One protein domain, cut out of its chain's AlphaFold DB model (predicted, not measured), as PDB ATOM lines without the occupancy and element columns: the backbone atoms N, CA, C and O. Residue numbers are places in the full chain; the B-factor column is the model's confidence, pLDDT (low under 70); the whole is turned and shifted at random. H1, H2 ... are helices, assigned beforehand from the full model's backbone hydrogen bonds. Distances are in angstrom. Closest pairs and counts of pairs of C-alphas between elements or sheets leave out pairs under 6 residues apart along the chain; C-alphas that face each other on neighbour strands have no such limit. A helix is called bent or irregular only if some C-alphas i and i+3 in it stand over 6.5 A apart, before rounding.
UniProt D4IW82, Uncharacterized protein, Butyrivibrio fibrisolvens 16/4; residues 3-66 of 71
ATOM      1  N   GLN A   3       6.043  27.357 -13.910       94.94
ATOM      2  CA  GLN A   3       6.466  26.252 -13.042       94.94
ATOM      3  C   GLN A   3       7.071  26.708 -11.699       94.94
ATOM      4  O   GLN A   3       6.919  26.034 -10.688       94.94
ATOM      5  N   VAL A   4       7.746  27.867 -11.665       96.31
ATOM      6  CA  VAL A   4       8.293  28.445 -10.419       96.31
ATOM      7  C   VAL A   4       7.166  28.886  -9.486       96.31
ATOM      8  O   VAL A   4       7.242  28.667  -8.281       96.31
ATOM      9  N   VAL A   5       6.126  29.506 -10.053       96.25
ATOM     10  CA  VAL A   5       4.956  29.985  -9.305       96.25
ATOM     11  C   VAL A   5       4.143  28.806  -8.791       96.25
ATOM     12  O   VAL A   5       3.765  28.803  -7.629       96.25
ATOM     13  N   GLU A   6       3.932  27.797  -9.634       97.75
ATOM     14  CA  GLU A   6       3.245  26.554  -9.279       97.75
ATOM     15  C   GLU A   6       3.966  25.820  -8.142       97.75
ATOM     16  O   GLU A   6       3.359  25.548  -7.112       97.75
ATOM     17  N   THR A   7       5.288  25.637  -8.254       97.31
ATOM     18  CA  THR A   7       6.096  24.995  -7.200       97.31
ATOM     19  C   THR A   7       5.936  25.719  -5.864       97.31
ATOM     20  O   THR A   7       5.755  25.077  -4.832       97.31
ATOM     21  N   PHE A   8       5.984  27.055  -5.861       97.62
ATOM     22  CA  PHE A   8       5.778  27.825  -4.636       97.62
ATOM     23  C   PHE A   8       4.336  27.729  -4.124       97.62
ATOM     24  O   PHE A   8       4.134  27.574  -2.927       97.62
ATOM     25  N   ALA A   9       3.338  27.798  -5.008       97.75
ATOM     26  CA  ALA A   9       1.928  27.712  -4.633       97.75
ATOM     27  C   ALA A   9       1.580  26.366  -3.975       97.75
ATOM     28  O   ALA A   9       0.772  26.327  -3.051       97.75
ATOM     29  N   GLU A  10       2.208  25.277  -4.417       97.44
ATOM     30  CA  GLU A  10       1.998  23.940  -3.857       97.44
ATOM     31  C   GLU A  10       2.795  23.717  -2.568       97.44
ATOM     32  O   GLU A  10       2.258  23.256  -1.563       97.44
ATOM     33  N   THR A  11       4.087  24.051  -2.578       97.12
ATOM     34  CA  THR A  11       5.016  23.663  -1.499       97.12
ATOM     35  C   THR A  11       5.209  24.733  -0.432       97.12
ATOM     36  O   THR A  11       5.675  24.423   0.660       97.12
ATOM     37  N   HIS A  12       4.879  25.992  -0.741       96.75
ATOM     38  CA  HIS A  12       5.213  27.178   0.055       96.75
ATOM     39  C   HIS A  12       6.720  27.307   0.367       96.75
ATOM     40  O   HIS A  12       7.116  28.053   1.263       96.75
ATOM     41  N   ASP A  13       7.571  26.614  -0.396       97.12
ATOM     42  CA  ASP A  13       9.019  26.586  -0.223       97.12
ATOM     43  C   ASP A  13       9.700  27.488  -1.265       97.12
ATOM     44  O   ASP A  13       9.739  27.210  -2.472       97.12
ATOM     45  N   PHE A  14      10.266  28.594  -0.783       96.56
ATOM     46  CA  PHE A  14      11.027  29.525  -1.611       96.56
ATOM     47  C   PHE A  14      12.320  28.916  -2.159       96.56
ATOM     48  O   PHE A  14      12.742  29.291  -3.254       96.56
ATOM     49  N   GLU A  15      12.949  27.991  -1.440       97.75
ATOM     50  CA  GLU A  15      14.175  27.332  -1.881       97.75
ATOM     51  C   GLU A  15      13.881  26.390  -3.052       97.75
ATOM     52  O   GLU A  15      14.570  26.432  -4.075       97.75
ATOM     53  N   ALA A  16      12.809  25.595  -2.959       95.69
ATOM     54  CA  ALA A  16      12.347  24.756  -4.064       95.69
ATOM     55  C   ALA A  16      12.034  25.583  -5.317       95.69
ATOM     56  O   ALA A  16      12.516  25.262  -6.411       95.69
ATOM     57  N   ALA A  17      11.307  26.690  -5.158       97.31
ATOM     58  CA  ALA A  17      11.012  27.603  -6.255       97.31
ATOM     59  C   ALA A  17      12.286  28.246  -6.844       97.31
ATOM     60  O   ALA A  17      12.424  28.338  -8.070       97.31
ATOM     61  N   ASP A  18      13.256  28.646  -6.010       96.69
ATOM     62  CA  ASP A  18      14.523  29.238  -6.465       96.69
ATOM     63  C   ASP A  18      15.380  28.236  -7.252       96.69
ATOM     64  O   ASP A  18      15.944  28.595  -8.290       96.69
ATOM     65  N   ARG A  19      15.419  26.962  -6.836       97.25
ATOM     66  CA  ARG A  19      16.104  25.890  -7.582       97.25
ATOM     67  C   ARG A  19      15.522  25.723  -8.988       97.25
ATOM     68  O   ARG A  19      16.280  25.695  -9.963       97.25
ATOM     69  N   ILE A  20      14.193  25.681  -9.117       96.75
ATOM     70  CA  ILE A  20      13.514  25.612 -10.423       96.75
ATOM     71  C   ILE A  20      13.816  26.860 -11.259       96.75
ATOM     72  O   ILE A  20      14.186  26.746 -12.431       96.75
ATOM     73  N   LYS A  21      13.746  28.052 -10.658       95.50
ATOM     74  CA  LYS A  21      14.063  29.320 -11.333       95.50
ATOM     75  C   LYS A  21      15.479  29.312 -11.913       95.50
ATOM     76  O   LYS A  21      15.658  29.627 -13.090       95.50
ATOM     77  N   ARG A  22      16.486  28.928 -11.120       96.06
ATOM     78  CA  ARG A  22      17.893  28.851 -11.563       96.06
ATOM     79  C   ARG A  22      18.085  27.854 -12.695       96.06
ATOM     80  O   ARG A  22      18.802  28.155 -13.646       96.06
ATOM     81  N   ARG A  23      17.417  26.699 -12.628       96.12
ATOM     82  CA  ARG A  23      17.443  25.702 -13.704       96.12
ATOM     83  C   ARG A  23      16.901  26.274 -15.013       96.12
ATOM     84  O   ARG A  23      17.544  26.111 -16.043       96.12
ATOM     85  N   ILE A  24      15.765  26.971 -14.977       94.12
ATOM     86  CA  ILE A  24      15.164  27.586 -16.172       94.12
ATOM     87  C   ILE A  24      16.081  28.667 -16.756       94.12
ATOM     88  O   ILE A  24      16.314  28.687 -17.961       94.12
ATOM     89  N   LEU A  25      16.641  29.542 -15.916       92.50
ATOM     90  CA  LEU A  25      17.586  30.568 -16.369       92.50
ATOM     91  C   LEU A  25      18.834  29.961 -17.016       92.50
ATOM     92  O   LEU A  25      19.313  30.483 -18.019       92.50
ATOM     93  N   LYS A  26      19.341  28.851 -16.467       93.31
ATOM     94  CA  LYS A  26      20.457  28.117 -17.064       93.31
ATOM     95  C   LYS A  26      20.093  27.566 -18.443       93.31
ATOM     96  O   LYS A  26      20.858  27.776 -19.371       93.31
ATOM     97  N   LEU A  27      18.919  26.951 -18.597       92.88
ATOM     98  CA  LEU A  27      18.464  26.442 -19.898       92.88
ATOM     99  C   LEU A  27      18.400  27.553 -20.953       92.88
ATOM    100  O   LEU A  27      18.885  27.363 -22.061       92.88
ATOM    101  N   TYR A  28      17.902  28.741 -20.593       89.94
ATOM    102  CA  TYR A  28      17.930  29.883 -21.511       89.94
ATOM    103  C   TYR A  28      19.350  30.315 -21.880       89.94
ATOM    104  O   TYR A  28      19.603  30.615 -23.043       89.94
ATOM    105  N   ARG A  29      20.287  30.327 -20.926       88.00
ATOM    106  CA  ARG A  29      21.694  30.632 -21.223       88.00
ATOM    107  C   ARG A  29      22.328  29.588 -22.142       88.00
ATOM    108  O   ARG A  29      23.037  29.977 -23.066       88.00
ATOM    109  N   ASP A  30      22.061  28.310 -21.900       89.44
ATOM    110  CA  ASP A  30      22.586  27.195 -22.692       89.44
ATOM    111  C   ASP A  30      22.005  27.208 -24.122       89.44
ATOM    112  O   ASP A  30      22.688  26.856 -25.084       89.44
ATOM    113  N   ASP A  31      20.760  27.652 -24.290       87.81
ATOM    114  CA  ASP A  31      20.151  27.821 -25.609       87.81
ATOM    115  C   ASP A  31      20.704  29.053 -26.336       87.81
ATOM    116  O   ASP A  31      21.015  28.968 -27.522       87.81
ATOM    117  N   ILE A  32      20.929  30.174 -25.641       85.50
ATOM    118  CA  ILE A  32      21.576  31.355 -26.238       85.50
ATOM    119  C   ILE A  32      22.933  30.981 -26.850       85.50
ATOM    120  O   ILE A  32      23.184  31.357 -27.993       85.50
ATOM    121  N   SER A  33      23.763  30.186 -26.164       80.38
ATOM    122  CA  SER A  33      25.040  29.717 -26.731       80.38
ATOM    123  C   SER A  33      24.888  28.870 -27.993       80.38
ATOM    124  O   SER A  33      25.813  28.803 -28.789       80.38
ATOM    125  N   LYS A  34      23.746  28.205 -28.200       83.25
ATOM    126  CA  LYS A  34      23.514  27.365 -29.388       83.25
ATOM    127  C   LYS A  34      22.962  28.152 -30.572       83.25
ATOM    128  O   LYS A  34      23.187  27.763 -31.710       83.25
ATOM    129  N   PHE A  35      22.196  29.212 -30.312       75.94
ATOM    130  CA  PHE A  35      21.453  29.944 -31.345       75.94
ATOM    131  C   PHE A  35      22.039  31.317 -31.688       75.94
ATOM    132  O   PHE A  35      21.572  31.949 -32.635       75.94
ATOM    133  N   ALA A  36      23.025  31.807 -30.934       72.44
ATOM    134  CA  ALA A  36      23.570  33.154 -31.095       72.44
ATOM    135  C   ALA A  36      24.998  33.196 -31.657       72.44
ATOM    136  O   ALA A  36      25.669  34.202 -31.438       72.44
ATOM    137  N   GLU A  37      25.458  32.162 -32.371       73.12
ATOM    138  CA  GLU A  37      26.825  32.062 -32.912       73.12
ATOM    139  C   GLU A  37      27.267  33.384 -33.589       73.12
ATOM    140  O   GLU A  37      26.610  33.905 -34.494       73.12
ATOM    141  N   GLY A  38      28.342  33.993 -33.074       76.56
ATOM    142  CA  GLY A  38      28.860  35.302 -33.513       76.56
ATOM    143  C   GLY A  38      28.291  36.551 -32.809       76.56
ATOM    144  O   GLY A  38      28.886  37.624 -32.914       76.56
ATOM    145  N   TYR A  39      27.197  36.445 -32.045       79.06
ATOM    146  CA  TYR A  39      26.593  37.543 -31.259       79.06
ATOM    147  C   TYR A  39      26.259  37.174 -29.802       79.06
ATOM    148  O   TYR A  39      25.619  37.958 -29.094       79.06
ATOM    149  N   GLU A  40      26.716  36.015 -29.335       79.00
ATOM    150  CA  GLU A  40      26.445  35.428 -28.016       79.00
ATOM    151  C   GLU A  40      26.628  36.436 -26.881       79.00
ATOM    152  O   GLU A  40      25.701  36.680 -26.112       79.00
ATOM    153  N   SER A  41      27.780  37.113 -26.829       79.00
ATOM    154  CA  SER A  41      28.103  38.094 -25.785       79.00
ATOM    155  C   SER A  41      27.082  39.228 -25.698       79.00
ATOM    156  O   SER A  41      26.751  39.695 -24.609       79.00
ATOM    157  N   LYS A  42      26.538  39.663 -26.841       82.69
ATOM    158  CA  LYS A  42      25.519  40.716 -26.886       82.69
ATOM    159  C   LYS A  42      24.175  40.198 -26.387       82.69
ATOM    160  O   LYS A  42      23.491  40.904 -25.651       82.69
ATOM    161  N   VAL A  43      23.796  38.982 -26.773       84.75
ATOM    162  CA  VAL A  43      22.536  38.364 -26.335       84.75
ATOM    163  C   VAL A  43      22.581  38.055 -24.838       84.75
ATOM    164  O   VAL A  43      21.618  38.361 -24.139       84.75
ATOM    165  N   TYR A  44      23.713  37.568 -24.323       84.38
ATOM    166  CA  TYR A  44      23.934  37.392 -22.886       84.38
ATOM    167  C   TYR A  44      23.825  38.707 -22.120       84.38
ATOM    168  O   TYR A  44      23.098  38.765 -21.134       84.38
ATOM    169  N   ALA A  45      24.480  39.772 -22.591       85.06
ATOM    170  CA  ALA A  45      24.401  41.081 -21.944       85.06
ATOM    171  C   ALA A  45      22.959  41.613 -21.890       85.06
ATOM    172  O   ALA A  45      22.533  42.140 -20.867       85.06
ATOM    173  N   ILE A  46      22.187  41.440 -22.968       84.25
ATOM    174  CA  ILE A  46      20.767  41.817 -23.002       84.25
ATOM    175  C   ILE A  46      19.972  40.982 -21.999       84.25
ATOM    176  O   ILE A  46      19.214  41.545 -21.214       84.25
ATOM    177  N   PHE A  47      20.139  39.658 -22.025       86.69
ATOM    178  CA  PHE A  47      19.420  38.728 -21.156       86.69
ATOM    179  C   PHE A  47      19.688  39.003 -19.672       86.69
ATOM    180  O   PHE A  47      18.751  39.040 -18.873       86.69
ATOM    181  N   ASP A  48      20.942  39.275 -19.320       85.38
ATOM    182  CA  ASP A  48      21.367  39.561 -17.949       85.38
ATOM    183  C   ASP A  48      20.890  40.930 -17.451       85.38
ATOM    184  O   ASP A  48      20.690  41.108 -16.249       85.38
ATOM    185  N   ASP A  49      20.622  41.873 -18.356       85.19
ATOM    186  CA  ASP A  49      20.078  43.191 -18.013       85.19
ATOM    187  C   ASP A  49      18.544  43.169 -17.832       85.19
ATOM    188  O   ASP A  49      17.987  44.050 -17.174       85.19
ATOM    189  N   ILE A  50      17.826  42.152 -18.342       83.81
ATOM    190  CA  ILE A  50      16.351  42.050 -18.243       83.81
ATOM    191  C   ILE A  50      15.840  42.203 -16.798       83.81
ATOM    192  O   ILE A  50      14.941  43.022 -16.595       83.81
ATOM    193  N   PRO A  51      16.367  41.491 -15.778       80.44
ATOM    194  CA  PRO A  51      15.885  41.640 -14.404       80.44
ATOM    195  C   PRO A  51      16.047  43.071 -13.875       80.44
ATOM    196  O   PRO A  51      15.132  43.614 -13.255       80.44
ATOM    197  N   GLY A  52      17.185  43.707 -14.172       79.75
ATOM    198  CA  GLY A  52      17.464  45.091 -13.791       79.75
ATOM    199  C   GLY A  52      16.552  46.093 -14.498       79.75
ATOM    200  O   GLY A  52      16.144  47.084 -13.893       79.75
ATOM    201  N   GLN A  53      16.179  45.830 -15.751       75.31
ATOM    202  CA  GLN A  53      15.218  46.643 -16.504       75.31
ATOM    203  C   GLN A  53      13.782  46.461 -15.988       75.31
ATOM    204  O   GLN A  53      13.070  47.449 -15.846       75.31
ATOM    205  N   LEU A  54      13.368  45.240 -15.636       75.12
ATOM    206  CA  LEU A  54      12.039  44.955 -15.071       75.12
ATOM    207  C   LEU A  54      11.842  45.539 -13.668       75.12
ATOM    208  O   LEU A  54      10.718  45.848 -13.282       75.12
ATOM    209  N   SER A  55      12.926  45.719 -12.910       76.19
ATOM    210  CA  SER A  55      12.875  46.396 -11.612       76.19
ATOM    211  C   SER A  55      12.619  47.904 -11.735       76.19
ATOM    212  O   SER A  55      12.280  48.549 -10.738       76.19
ATOM    213  N   ARG A  56      12.795  48.499 -12.921       73.44
ATOM    214  CA  ARG A  56      12.500  49.918 -13.149       73.44
ATOM    215  C   ARG A  56      10.988  50.092 -13.284       73.44
ATOM    216  O   ARG A  56      10.322  49.338 -13.978       73.44
ATOM    217  N   LYS A  57      10.435  51.148 -12.678       64.06
ATOM    218  CA  LYS A  57       9.004  51.512 -12.795       64.06
ATOM    219  C   LYS A  57       8.565  51.898 -14.221       64.06
ATOM    220  O   LYS A  57       7.386  52.169 -14.448       64.06
ATOM    221  N   GLU A  58       9.491  51.964 -15.173       66.81
ATOM    222  CA  GLU A  58       9.212  52.345 -16.552       66.81
ATOM    223  C   GLU A  58       8.693  51.147 -17.358       66.81
ATOM    224  O   GLU A  58       9.360  50.131 -17.504       66.81
ATOM    225  N   LYS A  59       7.498  51.283 -17.944       64.38
ATOM    226  CA  LYS A  59       6.836  50.212 -18.713       64.38
ATOM    227  C   LYS A  59       7.434  49.955 -20.108       64.38
ATOM    228  O   LYS A  59       6.899  49.133 -20.847       64.38
ATOM    229  N   LYS A  60       8.473  50.690 -20.520       64.31
ATOM    230  CA  LYS A  60       9.048  50.619 -21.873       64.31
ATOM    231  C   LYS A  60      10.524  50.247 -21.806       64.31
ATOM    232  O   LYS A  60      11.320  50.961 -21.206       64.31
ATOM    233  N   TYR A  61      10.885  49.160 -22.482       61.56
ATOM    234  CA  TYR A  61      12.270  48.722 -22.619       61.56
ATOM    235  C   TYR A  61      13.030  49.676 -23.548       61.56
ATOM    236  O   TYR A  61      12.738  49.762 -24.743       61.56
ATOM    237  N   LYS A  62      13.986  50.439 -23.008       64.81
ATOM    238  CA  LYS A  62      14.748  51.430 -23.778       64.81
ATOM    239  C   LYS A  62      16.103  50.847 -24.186       64.81
ATOM    240  O   LYS A  62      17.042  50.837 -23.396       64.81
ATOM    241  N   LEU A  63      16.223  50.417 -25.446       62.78
ATOM    242  CA  LEU A  63      17.453  49.830 -26.015       62.78
ATOM    243  C   LEU A  63      18.694  50.739 -25.890       62.78
ATOM    244  O   LEU A  63      19.821  50.250 -25.869       62.78
ATOM    245  N   SER A  64      18.507  52.059 -25.765       66.19
ATOM    246  CA  SER A  64      19.604  53.013 -25.550       66.19
ATOM    247  C   SER A  64      20.354  52.806 -24.228       66.19
ATOM    248  O   SER A  64      21.482  53.267 -24.101       66.19
ATOM    249  N   SER A  65      19.746  52.133 -23.249       60.78
ATOM    250  CA  SER A  65      20.331  51.886 -21.923       60.78
ATOM    251  C   SER A  65      21.456  50.846 -21.944       60.78
ATOM    252  O   SER A  65      22.322  50.867 -21.077       60.78
ATOM    253  N   ILE A  66      21.473  49.976 -22.958       57.84
ATOM    254  CA  ILE A  66      22.385  48.826 -23.071       57.84
ATOM    255  C   ILE A  66      23.780  49.258 -23.554       57.84
ATOM    256  O   ILE A  66      24.778  48.601 -23.282       57.84
TER     257      ILE A  66
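This is residues 3 to 66 of the 71 residues of an uncharacterized protein of Butyrivibrio fibrisolvens 16/4 (UniProt D4IW82). Long helix H2 has a helix folded back at each end: H1 beside residues 14 to 21, and H3 meeting residues 29 to 33 and opening away as a V. Residues 54 to 60 stick out, and short H4 folds back near H3. The 64 printed residues, with four named helices in the order H1 H2 H3 H4 and no named strand, are all helix by class, loose, with a radius of gyration of the C-alphas of 14.7 A, and span 40 by 32 by 13 A.

H1, residues 3 to 11, begins at C-alpha 3 (6.466, 26.252, -13.042). H2, residues 14 to 35, is 31.5 A long. H3, residues 40 to 54, 21.6 A, is only just irregular: C-alphas 48 and 51 are 6.9 A apart. H4, residues 63 to 66, ends at C-alpha 66 (22.385, 48.826, -23.071).

H1 and H2 touch as a hairpin, opposite ways at a shallow tilt of 15 degrees; the closest C-alphas, Val 4 and Ala 17, are 5.0 A apart. Hairpin H2 and H3 touch, closest at the C-alphas of Ser 33 and Glu 40, 6.0 A, opposite ways at 34 degrees, shallow but only just. H4 is close to H3 but not clearly touching, the closest C-alphas, Ile 46 and Ile 66, being 7.2 A apart. Every O i to N i+4 pair is within hydrogen-bond range in H1, 17 of 18 in H2 and 9 of 11 in H3; H4 is too short for one.

The farthest C-alphas, His 12 and Gly 38, are 41.9 A apart. The printed part has no cut and no long link; residues 57 to 66 have pLDDT under 70.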